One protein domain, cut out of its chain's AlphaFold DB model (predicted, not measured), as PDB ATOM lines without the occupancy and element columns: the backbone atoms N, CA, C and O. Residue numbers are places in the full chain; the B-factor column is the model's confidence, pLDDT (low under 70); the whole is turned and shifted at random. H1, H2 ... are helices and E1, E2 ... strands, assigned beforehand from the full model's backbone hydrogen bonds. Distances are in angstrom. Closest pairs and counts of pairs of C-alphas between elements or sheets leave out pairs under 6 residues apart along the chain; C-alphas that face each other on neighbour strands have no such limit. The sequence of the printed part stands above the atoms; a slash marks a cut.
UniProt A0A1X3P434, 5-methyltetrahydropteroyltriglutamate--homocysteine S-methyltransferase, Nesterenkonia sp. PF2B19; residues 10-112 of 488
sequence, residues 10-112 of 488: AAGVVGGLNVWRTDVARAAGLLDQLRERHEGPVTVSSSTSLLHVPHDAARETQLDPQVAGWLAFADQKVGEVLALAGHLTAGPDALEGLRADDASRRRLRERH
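This is residues 10 to 112 of the 488 residues of the protein "5-methyltetrahydropteroyltriglutamate--homocysteine S-methyltransferase" of Nesterenkonia sp. PF2B19 (UniProt A0A1X3P434). Helices H1, H3 and H4 form a crossed bundle; the small parallel sheet E1 E2 packs on H1 and H3, apart from H4, and residues 47 to 64 loop towards short H2. The 103 residues printed, mostly helix, run E1 H1 E2 H2 H3 H4. The whole is compact, radius of gyration of the C-alphas 14.0 A, spanning 47 by 29 by 20 A.

E1, residues 10 to 14, begins at C-alpha 10 (-15.673, -23.475, -27.763). H1, 24 to 37, is 20.0 A long; E2 is 42 to 46, H2 65 to 68. H3, 74 to 90, is 24.1 A long; H4, 92 to 110, 25.6 A, ends at (7.962, -8.294, -14.204).

E1, H1, E2 make a right-handed strand-helix-strand unit, parallel strands joined through a helix; N 11 and O 43, 2.8 A, are within hydrogen-bond range. The helical hairpin H3 and H4 touches at a steep tilt of 42 degrees, closest C-alphas His 87 and Ala 94, 5.4 A. O i to N i+4 pairs are within range throughout H1, 12 of 13 in H3, 12 of 15 in H4.

The printed part has no cut; the link E2 to H2 is long; no printed residue is under 70.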
ATOM      1  N   ALA A  10     -15.789 -24.619 -28.661       95.62
ATOM      2  CA  ALA A  10     -15.673 -23.475 -27.763       95.62
ATOM      3  C   ALA A  10     -14.308 -23.506 -27.062       95.62
ATOM      4  O   ALA A  10     -14.048 -24.365 -26.220       95.62
ATOM      5  N   ALA A  11     -13.424 -22.586 -27.435       97.00
ATOM      6  CA  ALA A  11     -12.082 -22.468 -26.891       97.00
ATOM      7  C   ALA A  11     -12.108 -21.662 -25.582       97.00
ATOM      8  O   ALA A  11     -12.258 -20.439 -25.593       97.00
ATOM      9  N   GLY A  12     -11.963 -22.355 -24.452       97.62
ATOM     10  CA  GLY A  12     -11.915 -21.770 -23.109       97.62
ATOM     11  C   GLY A  12     -10.575 -21.098 -22.793       97.62
ATOM     12  O   GLY A  12      -9.803 -21.624 -21.996       97.62
ATOM     13  N   VAL A  13     -10.273 -19.969 -23.441       97.62
ATOM     14  CA  VAL A  13      -8.952 -19.302 -23.377       97.62
ATOM     15  C   VAL A  13      -8.869 -18.157 -22.361       97.62
ATOM     16  O   VAL A  13      -7.773 -17.685 -22.070       97.62
ATOM     17  N   VAL A  14     -10.004 -17.736 -21.796       98.19
ATOM     18  CA  VAL A  14     -10.070 -16.740 -20.713       98.19
ATOM     19  C   VAL A  14     -10.258 -17.458 -19.378       98.19
ATOM     20  O   VAL A  14     -11.263 -18.133 -19.166       98.19
ATOM     21  N   GLY A  15      -9.288 -17.346 -18.468       96.75
ATOM     22  CA  GLY A  15      -9.287 -18.115 -17.218       96.75
ATOM     23  C   GLY A  15     -10.433 -17.728 -16.279       96.75
ATOM     24  O   GLY A  15     -10.534 -16.566 -15.900       96.75
ATOM     25  N   GLY A  16     -11.262 -18.694 -15.878       97.12
ATOM     26  CA  GLY A  16     -12.413 -18.488 -14.986       97.12
ATOM     27  C   GLY A  16     -12.190 -18.859 -13.515       97.12
ATOM     28  O   GLY A  16     -13.127 -18.762 -12.735       97.12
ATOM     29  N   LEU A  17     -10.978 -19.284 -13.141       95.69
ATOM     30  CA  LEU A  17     -10.619 -19.704 -11.772       95.69
ATOM     31  C   LEU A  17      -9.605 -18.772 -11.090       95.69
ATOM     32  O   LEU A  17      -9.222 -19.008  -9.951       95.69
ATOM     33  N   ASN A  18      -9.121 -17.745 -11.790       96.38
ATOM     34  CA  ASN A  18      -8.114 -16.827 -11.267       96.38
ATOM     35  C   ASN A  18      -8.349 -15.407 -11.796       96.38
ATOM     36  O   ASN A  18      -8.967 -15.221 -12.846       96.38
ATOM     37  N   VAL A  19      -7.857 -14.404 -11.075       97.88
ATOM     38  CA  VAL A  19      -8.163 -12.980 -11.299       97.88
ATOM     39  C   VAL A  19      -7.162 -12.256 -12.189       97.88
ATOM     40  O   VAL A  19      -7.301 -11.058 -12.410       97.88
ATOM     41  N   TRP A  20      -6.156 -12.947 -12.716       97.56
ATOM     42  CA  TRP A  20      -5.204 -12.337 -13.641       97.56
ATOM     43  C   TRP A  20      -5.847 -12.033 -14.992       97.56
ATOM     44  O   TRP A  20      -6.699 -12.790 -15.481       97.56
ATOM     45  N   ARG A  21      -5.407 -10.926 -15.598       96.75
ATOM     46  CA  ARG A  21      -5.677 -10.605 -17.002       96.75
ATOM     47  C   ARG A  21      -5.193 -11.709 -17.926       96.75
ATOM     48  O   ARG A  21      -4.114 -12.282 -17.739       96.75
ATOM     49  N   THR A  22      -5.988 -11.968 -18.955       97.06
ATOM     50  CA  THR A  22      -5.653 -12.964 -19.969       97.06
ATOM     51  C   THR A  22      -4.385 -12.554 -20.718       97.06
ATOM     52  O   THR A  22      -4.221 -11.397 -21.087       97.06
ATOM     53  N   ASP A  23      -3.488 -13.512 -20.963       96.38
ATOM     54  CA  ASP A  23      -2.379 -13.330 -21.907       96.38
ATOM     55  C   ASP A  23      -2.950 -13.307 -23.319       96.38
ATOM     56  O   ASP A  23      -3.285 -14.351 -23.890       96.38
ATOM     57  N   VAL A  24      -3.125 -12.096 -23.846       96.12
ATOM     58  CA  VAL A  24      -3.872 -11.853 -25.083       96.12
ATOM     59  C   VAL A  24      -3.117 -12.427 -26.275       96.12
ATOM     60  O   VAL A  24      -3.729 -12.983 -27.189       96.12
ATOM     61  N   ALA A  25      -1.786 -12.327 -26.266       95.12
ATOM     62  CA  ALA A  25      -0.940 -12.865 -27.323       95.12
ATOM     63  C   ALA A  25      -1.007 -14.398 -27.346       95.12
ATOM     64  O   ALA A  25      -1.256 -14.989 -28.399       95.12
ATOM     65  N   ARG A  26      -0.866 -15.042 -26.182       96.12
ATOM     66  CA  ARG A  26      -0.964 -16.502 -26.048       96.12
ATOM     67  C   ARG A  26      -2.356 -17.019 -26.407       96.12
ATOM     68  O   ARG A  26      -2.466 -17.997 -27.142       96.12
ATOM     69  N   ALA A  27      -3.411 -16.373 -25.906       97.00
ATOM     70  CA  ALA A  27      -4.791 -16.765 -26.182       97.00
ATOM     71  C   ALA A  27      -5.102 -16.671 -27.680       97.00
ATOM     72  O   ALA A  27      -5.623 -17.621 -28.258       97.00
ATOM     73  N   ALA A  28      -4.723 -15.568 -28.327       96.12
ATOM     74  CA  ALA A  28      -4.943 -15.404 -29.757       96.12
ATOM     75  C   ALA A  28      -4.122 -16.394 -30.599       96.12
ATOM     76  O   ALA A  28      -4.664 -16.985 -31.526       96.12
ATOM     77  N   GLY A  29      -2.863 -16.660 -30.233       95.62
ATOM     78  CA  GLY A  29      -2.056 -17.677 -30.912       95.62
ATOM     79  C   GLY A  29      -2.655 -19.086 -30.813       95.62
ATOM     80  O   GLY A  29      -2.627 -19.838 -31.784       95.62
ATOM     81  N   LEU A  30      -3.254 -19.443 -29.670       96.31
ATOM     82  CA  LEU A  30      -3.974 -20.713 -29.519       96.31
ATOM     83  C   LEU A  30      -5.237 -20.761 -30.391       96.31
ATOM     84  O   LEU A  30      -5.538 -21.797 -30.983       96.31
ATOM     85  N   LEU A  31      -5.965 -19.649 -30.489       96.19
ATOM     86  CA  LEU A  31      -7.135 -19.530 -31.357       96.19
ATOM     87  C   LEU A  31      -6.774 -19.677 -32.841       96.19
ATOM     88  O   LEU A  31      -7.480 -20.380 -33.565       96.19
ATOM     89  N   ASP A  32      -5.661 -19.082 -33.272       94.75
ATOM     90  CA  ASP A  32      -5.151 -19.207 -34.640       94.75
ATOM     91  C   ASP A  32      -4.769 -20.665 -34.945       94.75
ATOM     92  O   ASP A  32      -5.254 -21.244 -35.918       94.75
ATOM     93  N   GLN A  33      -4.028 -21.320 -34.043       94.50
ATOM     94  CA  GLN A  33      -3.693 -22.745 -34.172       94.50
ATOM     95  C   GLN A  33      -4.933 -23.650 -34.210       94.50
ATOM     96  O   GLN A  33      -4.950 -24.653 -34.929       94.50
ATOM     97  N   LEU A  34      -5.969 -23.336 -33.426       93.56
ATOM     98  CA  LEU A  34      -7.226 -24.083 -33.442       93.56
ATOM     99  C   LEU A  34      -7.960 -23.904 -34.770       93.56
ATOM    100  O   LEU A  34      -8.417 -24.898 -35.327       93.56
ATOM    101  N   ARG A  35      -8.031 -22.678 -35.301       91.56
ATOM    102  CA  ARG A  35      -8.632 -22.399 -36.615       91.56
ATOM    103  C   ARG A  35      -7.922 -23.109 -37.759       91.56
ATOM    104  O   ARG A  35      -8.588 -23.581 -38.668       91.56
ATOM    105  N   GLU A  36      -6.596 -23.182 -37.720       91.56
ATOM    106  CA  GLU A  36      -5.812 -23.859 -38.759       91.56
ATOM    107  C   GLU A  36      -6.021 -25.376 -38.757       91.56
ATOM    108  O   GLU A  36      -5.990 -26.014 -39.808       91.56
ATOM    109  N   ARG A  37      -6.213 -25.972 -37.575       91.12
ATOM    110  CA  ARG A  37      -6.289 -27.432 -37.419       91.12
ATOM    111  C   ARG A  37      -7.719 -27.973 -37.434       91.12
ATOM    112  O   ARG A  37      -7.892 -29.175 -37.633       91.12
ATOM    113  N   HIS A  38      -8.718 -27.140 -37.141       91.50
ATOM    114  CA  HIS A  38     -10.117 -27.541 -36.980       91.50
ATOM    115  C   HIS A  38     -10.965 -27.162 -38.190       91.50
ATOM    116  O   HIS A  38     -11.105 -25.992 -38.521       91.50
ATOM    117  N   GLU A  39     -11.602 -28.155 -38.805       87.56
ATOM    118  CA  GLU A  39     -12.432 -27.972 -40.004       87.56
ATOM    119  C   GLU A  39     -13.852 -27.444 -39.698       87.56
ATOM    120  O   GLU A  39     -14.652 -27.247 -40.611       87.56
ATOM    121  N   GLY A  40     -14.201 -27.241 -38.421       90.31
ATOM    122  CA  GLY A  40     -15.498 -26.708 -37.984       90.31
ATOM    123  C   GLY A  40     -15.415 -25.298 -37.373       90.31
ATOM    124  O   GLY A  40     -14.337 -24.711 -37.286       90.31
ATOM    125  N   PRO A  41     -16.546 -24.736 -36.905       92.69
ATOM    126  CA  PRO A  41     -16.559 -23.420 -36.270       92.69
ATOM    127  C   PRO A  41     -15.750 -23.399 -34.967       92.69
ATOM    128  O   PRO A  41     -15.864 -24.308 -34.142       92.69
ATOM    129  N   VAL A  42     -14.988 -22.327 -34.749       95.19
ATOM    130  CA  VAL A  42     -14.303 -22.039 -33.480       95.19
ATOM    131  C   VAL A  42     -14.940 -20.799 -32.860       95.19
ATOM    132  O   VAL A  42     -15.110 -19.788 -33.537       95.19
ATOM    133  N   THR A  43     -15.295 -20.876 -31.580       95.75
ATOM    134  CA  THR A  43     -15.777 -19.740 -30.783       95.75
ATOM    135  C   THR A  43     -14.932 -19.580 -29.523       95.75
ATOM    136  O   THR A  43     -14.240 -20.512 -29.114       95.75
ATOM    137  N   VAL A  44     -14.985 -18.407 -28.903       97.81
ATOM    138  CA  VAL A  44     -14.246 -18.089 -27.676       97.81
ATOM    139  C   VAL A  44     -15.161 -18.239 -26.469       97.81
ATOM    140  O   VAL A  44     -16.330 -17.861 -26.509       97.81
ATOM    141  N   SER A  45     -14.627 -18.782 -25.381       97.94
ATOM    142  CA  SER A  45     -15.309 -18.864 -24.095       97.94
ATOM    143  C   SER A  45     -14.326 -18.658 -22.941       97.94
ATOM    144  O   SER A  45     -13.105 -18.634 -23.131       97.94
ATOM    145  N   SER A  46     -14.859 -18.530 -21.729       98.19
ATOM    146  CA  SER A  46     -14.066 -18.717 -20.521       98.19
ATOM    147  C   SER A  46     -13.733 -20.201 -20.327       98.19
ATOM    148  O   SER A  46     -14.427 -21.086 -20.826       98.19
ATOM    149  N   SER A  47     -12.652 -20.500 -19.609       97.19
ATOM    150  CA  SER A  47     -12.229 -21.879 -19.322       97.19
ATOM    151  C   SER A  47     -13.247 -22.638 -18.466       97.19
ATOM    152  O   SER A  47     -13.366 -23.855 -18.559       97.19
ATOM    153  N   THR A  48     -13.960 -21.907 -17.611       97.31
ATOM    154  CA  THR A  48     -14.979 -22.380 -16.670       97.31
ATOM    155  C   THR A  48     -16.031 -21.288 -16.486       97.31
ATOM    156  O   THR A  48     -15.896 -20.186 -17.026       97.31
ATOM    157  N   SER A  49     -17.067 -21.554 -15.687       98.06
ATOM    158  CA  SER A  49     -17.945 -20.493 -15.182       98.06
ATOM    159  C   SER A  49     -17.131 -19.377 -14.512       98.06
ATOM    160  O   SER A  49     -16.150 -19.661 -13.822       98.06
ATOM    161  N   LEU A  50     -17.562 -18.122 -14.679       98.19
ATOM    162  CA  LEU A  50     -16.986 -16.962 -13.984       98.19
ATOM    163  C   LEU A  50     -17.507 -16.809 -12.547       98.19
ATOM    164  O   LEU A  50     -17.167 -15.845 -11.873       98.19
ATOM    165  N   LEU A  51     -18.294 -17.772 -12.058       96.88
ATOM    166  CA  LEU A  51     -18.723 -17.851 -10.659       96.88
ATOM    167  C   LEU A  51     -17.547 -17.796  -9.667       96.88
ATOM    168  O   LEU A  51     -17.708 -17.327  -8.543       96.88
ATOM    169  N   HIS A  52     -16.381 -18.298 -10.075       97.00
ATOM    170  CA  HIS A  52     -15.214 -18.482  -9.212       97.00
ATOM    171  C   HIS A  52     -14.270 -17.271  -9.178       97.00
ATOM    172  O   HIS A  52     -13.199 -17.344  -8.580       97.00
ATOM    173  N   VAL A  53     -14.646 -16.159  -9.810       98.00
ATOM    174  CA  VAL A  53     -13.923 -14.885  -9.724       98.00
ATOM    175  C   VAL A  53     -14.864 -13.788  -9.235       98.00
ATOM    176  O   VAL A  53     -16.082 -13.927  -9.367       98.00
ATOM    177  N   PRO A  54     -14.343 -12.691  -8.660       98.19
ATOM    178  CA  PRO A  54     -15.209 -11.621  -8.204       98.19
ATOM    179  C   PRO A  54     -15.884 -10.893  -9.370       98.19
ATOM    180  O   PRO A  54     -15.586 -11.139 -10.537       98.19
ATOM    181  N   HIS A  55     -16.804  -9.986  -9.050       97.81
ATOM    182  CA  HIS A  55     -17.673  -9.365 -10.049       97.81
ATOM    183  C   HIS A  55     -16.954  -8.339 -10.944       97.81
ATOM    184  O   HIS A  55     -16.883  -8.526 -12.155       97.81
ATOM    185  N   ASP A  56     -16.380  -7.283 -10.357       97.81
ATOM    186  CA  ASP A  56     -15.820  -6.152 -11.109       97.81
ATOM    187  C   ASP A  56     -14.590  -5.556 -10.409       97.81
ATOM    188  O   ASP A  56     -14.679  -5.094  -9.268       97.81
ATOM    189  N   ALA A  57     -13.444  -5.564 -11.098       97.12
ATOM    190  CA  ALA A  57     -12.178  -5.060 -10.573       97.12
ATOM    191  C   ALA A  57     -12.163  -3.528 -10.447       97.12
ATOM    192  O   ALA A  57     -11.426  -2.993  -9.623       97.12
ATOM    193  N   ALA A  58     -13.003  -2.799 -11.196       96.31
ATOM    194  CA  ALA A  58     -13.079  -1.339 -11.110       96.31
ATOM    195  C   ALA A  58     -13.641  -0.845  -9.762       96.31
ATOM    196  O   ALA A  58     -13.462   0.317  -9.396       96.31
ATOM    197  N   ARG A  59     -14.277  -1.734  -8.985       96.56
ATOM    198  CA  ARG A  59     -14.761  -1.448  -7.625       96.56
ATOM    199  C   ARG A  59     -13.652  -1.432  -6.574       96.56
ATOM    200  O   ARG A  59     -13.902  -1.035  -5.433       96.56
ATOM    201  N   GLU A  60     -12.450  -1.874  -6.928       96.44
ATOM    202  CA  GLU A  60     -11.292  -1.937  -6.040       96.44
ATOM    203  C   GLU A  60     -10.479  -0.638  -6.077       96.44
ATOM    204  O   GLU A  60      -9.340  -0.590  -6.530       96.44
ATOM    205  N   THR A  61     -11.071   0.447  -5.577       94.75
ATOM    206  CA  THR A  61     -10.479   1.796  -5.643       94.75
ATOM    207  C   THR A  61      -9.328   2.038  -4.662       94.75
ATOM    208  O   THR A  61      -8.708   3.097  -4.703       94.75
ATOM    209  N   GLN A  62      -9.061   1.086  -3.767       92.69
ATOM    210  CA  GLN A  62      -8.033   1.181  -2.724       92.69
ATOM    211  C   GLN A  62      -6.762   0.385  -3.051       92.69
ATOM    212  O   GLN A  62      -5.804   0.443  -2.284       92.69
ATOM    213  N   LEU A  63      -6.750  -0.370  -4.153       94.44
ATOM    214  CA  LEU A  63      -5.572  -1.124  -4.571       94.44
ATOM    215  C   LEU A  63      -4.537  -0.207  -5.228       94.44
ATOM    216  O   LEU A  63      -4.886   0.804  -5.839       94.44
ATOM    217  N   ASP A  64      -3.265  -0.606  -5.151       92.56
ATOM    218  CA  ASP A  64      -2.207   0.008  -5.951       92.56
ATOM    219  C   ASP A  64      -2.616   0.001  -7.443       92.56
ATOM    220  O   ASP A  64      -2.979  -1.061  -7.966       92.56
ATOM    221  N   PRO A  65      -2.574   1.149  -8.150       92.81
ATOM    222  CA  PRO A  65      -3.025   1.233  -9.537       92.81
ATOM    223  C   PRO A  65      -2.288   0.305 -10.513       92.81
ATOM    224  O   PRO A  65      -2.882  -0.133 -11.503       92.81
ATOM    225  N   GLN A  66      -1.011  -0.002 -10.267       92.50
ATOM    226  CA  GLN A  66      -0.256  -0.959 -11.075       92.50
ATOM    227  C   GLN A  66      -0.796  -2.369 -10.859       92.50
ATOM    228  O   GLN A  66      -1.119  -3.041 -11.838       92.50
ATOM    229  N   VAL A  67      -0.968  -2.780  -9.598       93.31
ATOM    230  CA  VAL A  67      -1.471  -4.118  -9.254       93.31
ATOM    231  C   VAL A  67      -2.910  -4.300  -9.728       93.31
ATOM    232  O   VAL A  67      -3.210  -5.286 -10.399       93.31
ATOM    233  N   ALA A  68      -3.788  -3.323  -9.475       94.94
ATOM    234  CA  ALA A  68      -5.156  -3.298  -9.998       94.94
ATOM    235  C   ALA A  68      -5.171  -3.422 -11.529       94.94
ATOM    236  O   ALA A  68      -6.015  -4.102 -12.114       94.94
ATOM    237  N   GLY A  69      -4.176  -2.817 -12.178       94.69
ATOM    238  CA  GLY A  69      -3.959  -2.907 -13.606       94.69
ATOM    239  C   GLY A  69      -3.674  -4.314 -14.133       94.69
ATOM    240  O   GLY A  69      -3.844  -4.515 -15.333       94.69
ATOM    241  N   TRP A  70      -3.268  -5.275 -13.304       96.19
ATOM    242  CA  TRP A  70      -3.010  -6.666 -13.704       96.19
ATOM    243  C   TRP A  70      -4.232  -7.576 -13.547       96.19
ATOM    244  O   TRP A  70      -4.211  -8.718 -14.014       96.19
ATOM    245  N   LEU A  71      -5.289  -7.079 -12.901       97.38
ATOM    246  CA  LEU A  71      -6.472  -7.856 -12.558       97.38
ATOM    247  C   LEU A  71      -7.554  -7.761 -13.640       97.38
ATOM    248  O   LEU A  71      -7.746  -6.729 -14.291       97.38
ATOM    249  N   ALA A  72      -8.281  -8.861 -13.804       97.88
ATOM    250  CA  ALA A  72      -9.527  -8.972 -14.542       97.88
ATOM    251  C   ALA A  72     -10.493  -9.832 -13.723       97.88
ATOM    252  O   ALA A  72     -10.251 -11.020 -13.507       97.88
ATOM    253  N   PHE A  73     -11.584  -9.228 -13.256       98.50
ATOM    254  CA  PHE A  73     -12.692  -9.932 -12.608       98.50
ATOM    255  C   PHE A  73     -13.733 -10.326 -13.673       98.50
ATOM    256  O   PHE A  73     -13.431 -10.269 -14.866       98.50
ATOM    257  N   ALA A  74     -14.925 -10.786 -13.286       98.56
ATOM    258  CA  ALA A  74     -15.909 -11.324 -14.225       98.56
ATOM    259  C   ALA A  74     -16.242 -10.350 -15.373       98.56
ATOM    260  O   ALA A  74     -16.156 -10.746 -16.536       98.56
ATOM    261  N   ASP A  75     -16.520  -9.079 -15.075       98.38
ATOM    262  CA  ASP A  75     -16.868  -8.075 -16.091       98.38
ATOM    263  C   ASP A  75     -15.727  -7.835 -17.090       98.38
ATOM    264  O   ASP A  75     -15.935  -7.820 -18.308       98.38
ATOM    265  N   GLN A  76     -14.490  -7.722 -16.597       98.19
ATOM    266  CA  GLN A  76     -13.320  -7.574 -17.464       98.19
ATOM    267  C   GLN A  76     -13.097  -8.827 -18.320       98.19
ATOM    268  O   GLN A  76     -12.800  -8.703 -19.506       98.19
ATOM    269  N   LYS A  77     -13.292 -10.025 -17.760       98.56
ATOM    270  CA  LYS A  77     -13.146 -11.299 -18.482       98.56
ATOM    271  C   LYS A  77     -14.197 -11.485 -19.573       98.56
ATOM    272  O   LYS A  77     -13.875 -12.013 -20.634       98.56
ATOM    273  N   VAL A  78     -15.431 -11.017 -19.369       98.44
ATOM    274  CA  VAL A  78     -16.437 -10.967 -20.445       98.44
ATOM    275  C   VAL A  78     -15.945 -10.065 -21.581       98.44
ATOM    276  O   VAL A  78     -16.020 -10.455 -22.746       98.44
ATOM    277  N   GLY A  79     -15.370  -8.904 -21.255       97.50
ATOM    278  CA  GLY A  79     -14.720  -8.034 -22.238       97.50
ATOM    279  C   GLY A  79     -13.578  -8.724 -22.998       97.50
ATOM    280  O   GLY A  79     -13.513  -8.628 -24.223       97.50
ATOM    281  N   GLU A  80     -12.717  -9.473 -22.301       97.69
ATOM    282  CA  GLU A  80     -11.630 -10.255 -22.911       97.69
ATOM    283  C   GLU A  80     -12.163 -11.325 -23.880       97.69
ATOM    284  O   GLU A  80     -11.639 -11.459 -24.987       97.69
ATOM    285  N   VAL A  81     -13.233 -12.044 -23.514       98.06
ATOM    286  CA  VAL A  81     -13.894 -13.026 -24.396       98.06
ATOM    287  C   VAL A  81     -14.411 -12.357 -25.668       98.06
ATOM    288  O   VAL A  81     -14.177 -12.870 -26.761       98.06
ATOM    289  N   LEU A  82     -15.086 -11.210 -25.550       96.94
ATOM    290  CA  LEU A  82     -15.625 -10.479 -26.703       96.94
ATOM    291  C   LEU A  82     -14.513  -9.974 -27.631       96.94
ATOM    292  O   LEU A  82     -14.625 -10.114 -28.849       96.94
ATOM    293  N   ALA A  83     -13.424  -9.441 -27.072       95.94
ATOM    294  CA  ALA A  83     -12.278  -8.978 -27.854       95.94
ATOM    295  C   ALA A  83     -11.608 -10.133 -28.619       95.94
ATOM    296  O   ALA A  83     -11.360 -10.034 -29.822       95.94
ATOM    297  N   LEU A  84     -11.375 -11.263 -27.946       97.00
ATOM    298  CA  LEU A  84     -10.809 -12.468 -28.559       97.00
ATOM    299  C   LEU A  84     -11.761 -13.107 -29.582       97.00
ATOM    300  O   LEU A  84     -11.305 -13.664 -30.576       97.00
ATOM    301  N   ALA A  85     -13.079 -13.020 -29.394       95.44
ATOM    302  CA  ALA A  85     -14.041 -13.435 -30.414       95.44
ATOM    303  C   ALA A  85     -13.978 -12.521 -31.652       95.44
ATOM    304  O   ALA A  85     -14.050 -13.007 -32.780       95.44
ATOM    305  N   GLY A  86     -13.776 -11.214 -31.448       94.25
ATOM    306  CA  GLY A  86     -13.527 -10.243 -32.515       94.25
ATOM    307  C   GLY A  86     -12.288 -10.573 -33.353       94.25
ATOM    308  O   GLY A  86     -12.338 -10.461 -34.572       94.25
ATOM    309  N   HIS A  87     -11.212 -11.074 -32.737       94.31
ATOM    310  CA  HIS A  87     -10.020 -11.576 -33.449       94.31
ATOM    311  C   HIS A  87     -10.355 -12.663 -34.475       94.31
ATOM    312  O   HIS A  87      -9.833 -12.664 -35.590       94.31
ATOM    313  N   LEU A  88     -11.266 -13.578 -34.126       92.25
ATOM    314  CA  LEU A  88     -11.661 -14.665 -35.024       92.25
ATOM    315  C   LEU A  88     -12.417 -14.161 -36.262       92.25
ATOM    316  O   LEU A  88     -12.314 -14.778 -37.323       92.25
ATOM    317  N   THR A  89     -13.167 -13.064 -36.142       90.62
ATOM    318  CA  THR A  89     -14.049 -12.559 -37.207       90.62
ATOM    319  C   THR A  89     -13.427 -11.425 -38.018       90.62
ATOM    320  O   THR A  89     -13.530 -11.437 -39.243       90.62
ATOM    321  N   ALA A  90     -12.775 -10.470 -37.356       89.12
ATOM    322  CA  ALA A  90     -12.218  -9.258 -37.954       89.12
ATOM    323  C   ALA A  90     -10.700  -9.334 -38.213       89.12
ATOM    324  O   ALA A  90     -10.158  -8.458 -38.880       89.12
ATOM    325  N   GLY A  91     -10.021 -10.386 -37.741       86.06
ATOM    326  CA  GLY A  91      -8.589 -10.598 -37.961       86.06
ATOM    327  C   GLY A  91      -7.684  -9.959 -36.894       86.06
ATOM    328  O   GLY A  91      -8.174  -9.414 -35.904       86.06
ATOM    329  N   PRO A  92      -6.349 -10.039 -37.076       80.81
ATOM    330  CA  PRO A  92      -5.358  -9.725 -36.040       80.81
ATOM    331  C   PRO A  92      -5.383  -8.274 -35.547       80.81
ATOM    332  O   PRO A  92      -5.095  -8.032 -34.371       80.81
ATOM    333  N   ASP A  93      -5.768  -7.331 -36.407       87.56
ATOM    334  CA  ASP A  93      -5.813  -5.900 -36.087       87.56
ATOM    335  C   ASP A  93      -6.874  -5.586 -35.018       87.56
ATOM    336  O   ASP A  93      -6.734  -4.633 -34.251       87.56
ATOM    337  N   ALA A  94      -7.897  -6.442 -34.875       88.69
ATOM    338  CA  ALA A  94      -8.945  -6.291 -33.864       88.69
ATOM    339  C   ALA A  94      -8.418  -6.362 -32.416       88.69
ATOM    340  O   ALA A  94      -9.093  -5.903 -31.494       88.69
ATOM    341  N   LEU A  95      -7.221  -6.925 -32.204       92.62
ATOM    342  CA  LEU A  95      -6.593  -7.057 -30.888       92.62
ATOM    343  C   LEU A  95      -5.399  -6.129 -30.664       92.62
ATOM    344  O   LEU A  95      -4.829  -6.177 -29.576       92.62
ATOM    345  N   GLU A  96      -4.985  -5.319 -31.640       89.56
ATOM    346  CA  GLU A  96      -3.699  -4.607 -31.587       89.56
ATOM    347  C   GLU A  96      -3.546  -3.760 -30.313       89.56
ATOM    348  O   GLU A  96      -2.586  -3.933 -29.557       89.56
ATOM    349  N   GLY A  97      -4.541  -2.919 -30.007       90.56
ATOM    350  CA  GLY A  97      -4.526  -2.074 -28.809       90.56
ATOM    351  C   GLY A  97      -4.538  -2.873 -27.502       90.56
ATOM    352  O   GLY A  97      -3.772  -2.575 -26.587       90.56
ATOM    353  N   LEU A  98      -5.358  -3.927 -27.426       91.94
ATOM    354  CA  LEU A  98      -5.453  -4.775 -26.234       91.94
ATOM    355  C   LEU A  98      -4.162  -5.580 -26.005       91.94
ATOM    356  O   LEU A  98      -3.710  -5.705 -24.870       91.94
ATOM    357  N   ARG A  99      -3.532  -6.079 -27.076       93.38
ATOM    358  CA  ARG A  99      -2.223  -6.750 -27.025       93.38
ATOM    359  C   ARG A  99      -1.123  -5.799 -26.561       93.38
ATOM    360  O   ARG A  99      -0.286  -6.199 -25.756       93.38
ATOM    361  N   ALA A 100      -1.113  -4.560 -27.051       94.38
ATOM    362  CA  ALA A 100      -0.124  -3.563 -26.649       94.38
ATOM    363  C   ALA A 100      -0.257  -3.186 -25.161       94.38
ATOM    364  O   ALA A 100       0.755  -3.116 -24.456       94.38
ATOM    365  N   ASP A 101      -1.488  -2.993 -24.676       94.62
ATOM    366  CA  ASP A 101      -1.787  -2.728 -23.262       94.62
ATOM    367  C   ASP A 101      -1.393  -3.917 -22.363       94.62
ATOM    368  O   ASP A 101      -0.634  -3.726 -21.410       94.62
ATOM    369  N   ASP A 102      -1.801  -5.146 -22.703       94.88
ATOM    370  CA  ASP A 102      -1.423  -6.366 -21.966       94.88
ATOM    371  C   ASP A 102       0.104  -6.544 -21.910       94.88
ATOM    372  O   ASP A 102       0.679  -6.703 -20.831       94.88
ATOM    373  N   ALA A 103       0.797  -6.402 -23.045       94.81
ATOM    374  CA  ALA A 103       2.255  -6.501 -23.096       94.81
ATOM    375  C   ALA A 103       2.952  -5.425 -22.245       94.81
ATOM    376  O   ALA A 103       3.989  -5.687 -21.631       94.81
ATOM    377  N   SER A 104       2.403  -4.208 -22.196       95.88
ATOM    378  CA  SER A 104       2.915  -3.138 -21.333       95.88
ATOM    379  C   SER A 104       2.757  -3.489 -19.851       95.88
ATOM    380  O   SER A 104       3.719  -3.408 -19.086       95.88
ATOM    381  N   ARG A 105       1.570  -3.961 -19.452       95.31
ATOM    382  CA  ARG A 105       1.255  -4.353 -18.070       95.31
ATOM    383  C   ARG A 105       2.107  -5.518 -17.585       95.31
ATOM    384  O   ARG A 105       2.607  -5.462 -16.464       95.31
ATOM    385  N   ARG A 106       2.332  -6.532 -18.426       93.81
ATOM    386  CA  ARG A 106       3.215  -7.669 -18.108       93.81
ATOM    387  C   ARG A 106       4.648  -7.215 -17.840       93.81
ATOM    388  O   ARG A 106       5.200  -7.570 -16.805       93.81
ATOM    389  N   ARG A 107       5.203  -6.331 -18.681       94.56
ATOM    390  CA  ARG A 107       6.538  -5.742 -18.450       94.56
ATOM    391  C   ARG A 107       6.621  -4.931 -17.156       94.56
ATOM    392  O   ARG A 107       7.672  -4.913 -16.521       94.56
ATOM    393  N   LEU A 108       5.548  -4.233 -16.777       94.25
ATOM    394  CA  LEU A 108       5.487  -3.516 -15.499       94.25
ATOM    395  C   LEU A 108       5.453  -4.489 -14.317       94.25
ATOM    396  O   LEU A 108       6.208  -4.302 -13.369       94.25
ATOM    397  N   ARG A 109       4.647  -5.557 -14.402       95.44
ATOM    398  CA  ARG A 109       4.590  -6.614 -13.384       95.44
ATOM    399  C   ARG A 109       5.950  -7.278 -13.182       95.44
ATOM    400  O   ARG A 109       6.410  -7.370 -12.053       95.44
ATOM    401  N   GLU A 110       6.629  -7.666 -14.260       93.12
ATOM    402  CA  GLU A 110       7.962  -8.294 -14.204       93.12
ATOM    403  C   GLU A 110       9.015  -7.435 -13.485       93.12
ATOM    404  O   GLU A 110       9.943  -7.967 -12.881       93.12
ATOM    405  N   ARG A 111       8.883  -6.104 -13.549       93.88
ATOM    406  CA  ARG A 111       9.817  -5.142 -12.941       93.88
ATOM    407  C   ARG A 111       9.381  -4.660 -11.560       93.88
ATOM    408  O   ARG A 111      10.095  -3.868 -10.948       93.88
ATOM    409  N   HIS A 112       8.210  -5.077 -11.090       95.31
ATOM    410  CA  HIS A 112       7.674  -4.604  -9.827       95.31
ATOM    411  C   HIS A 112       8.509  -5.150  -8.652       95.31
ATOM    412  O   HIS A 112       8.746  -6.361  -8.590       95.31
TER     413      HIS A 112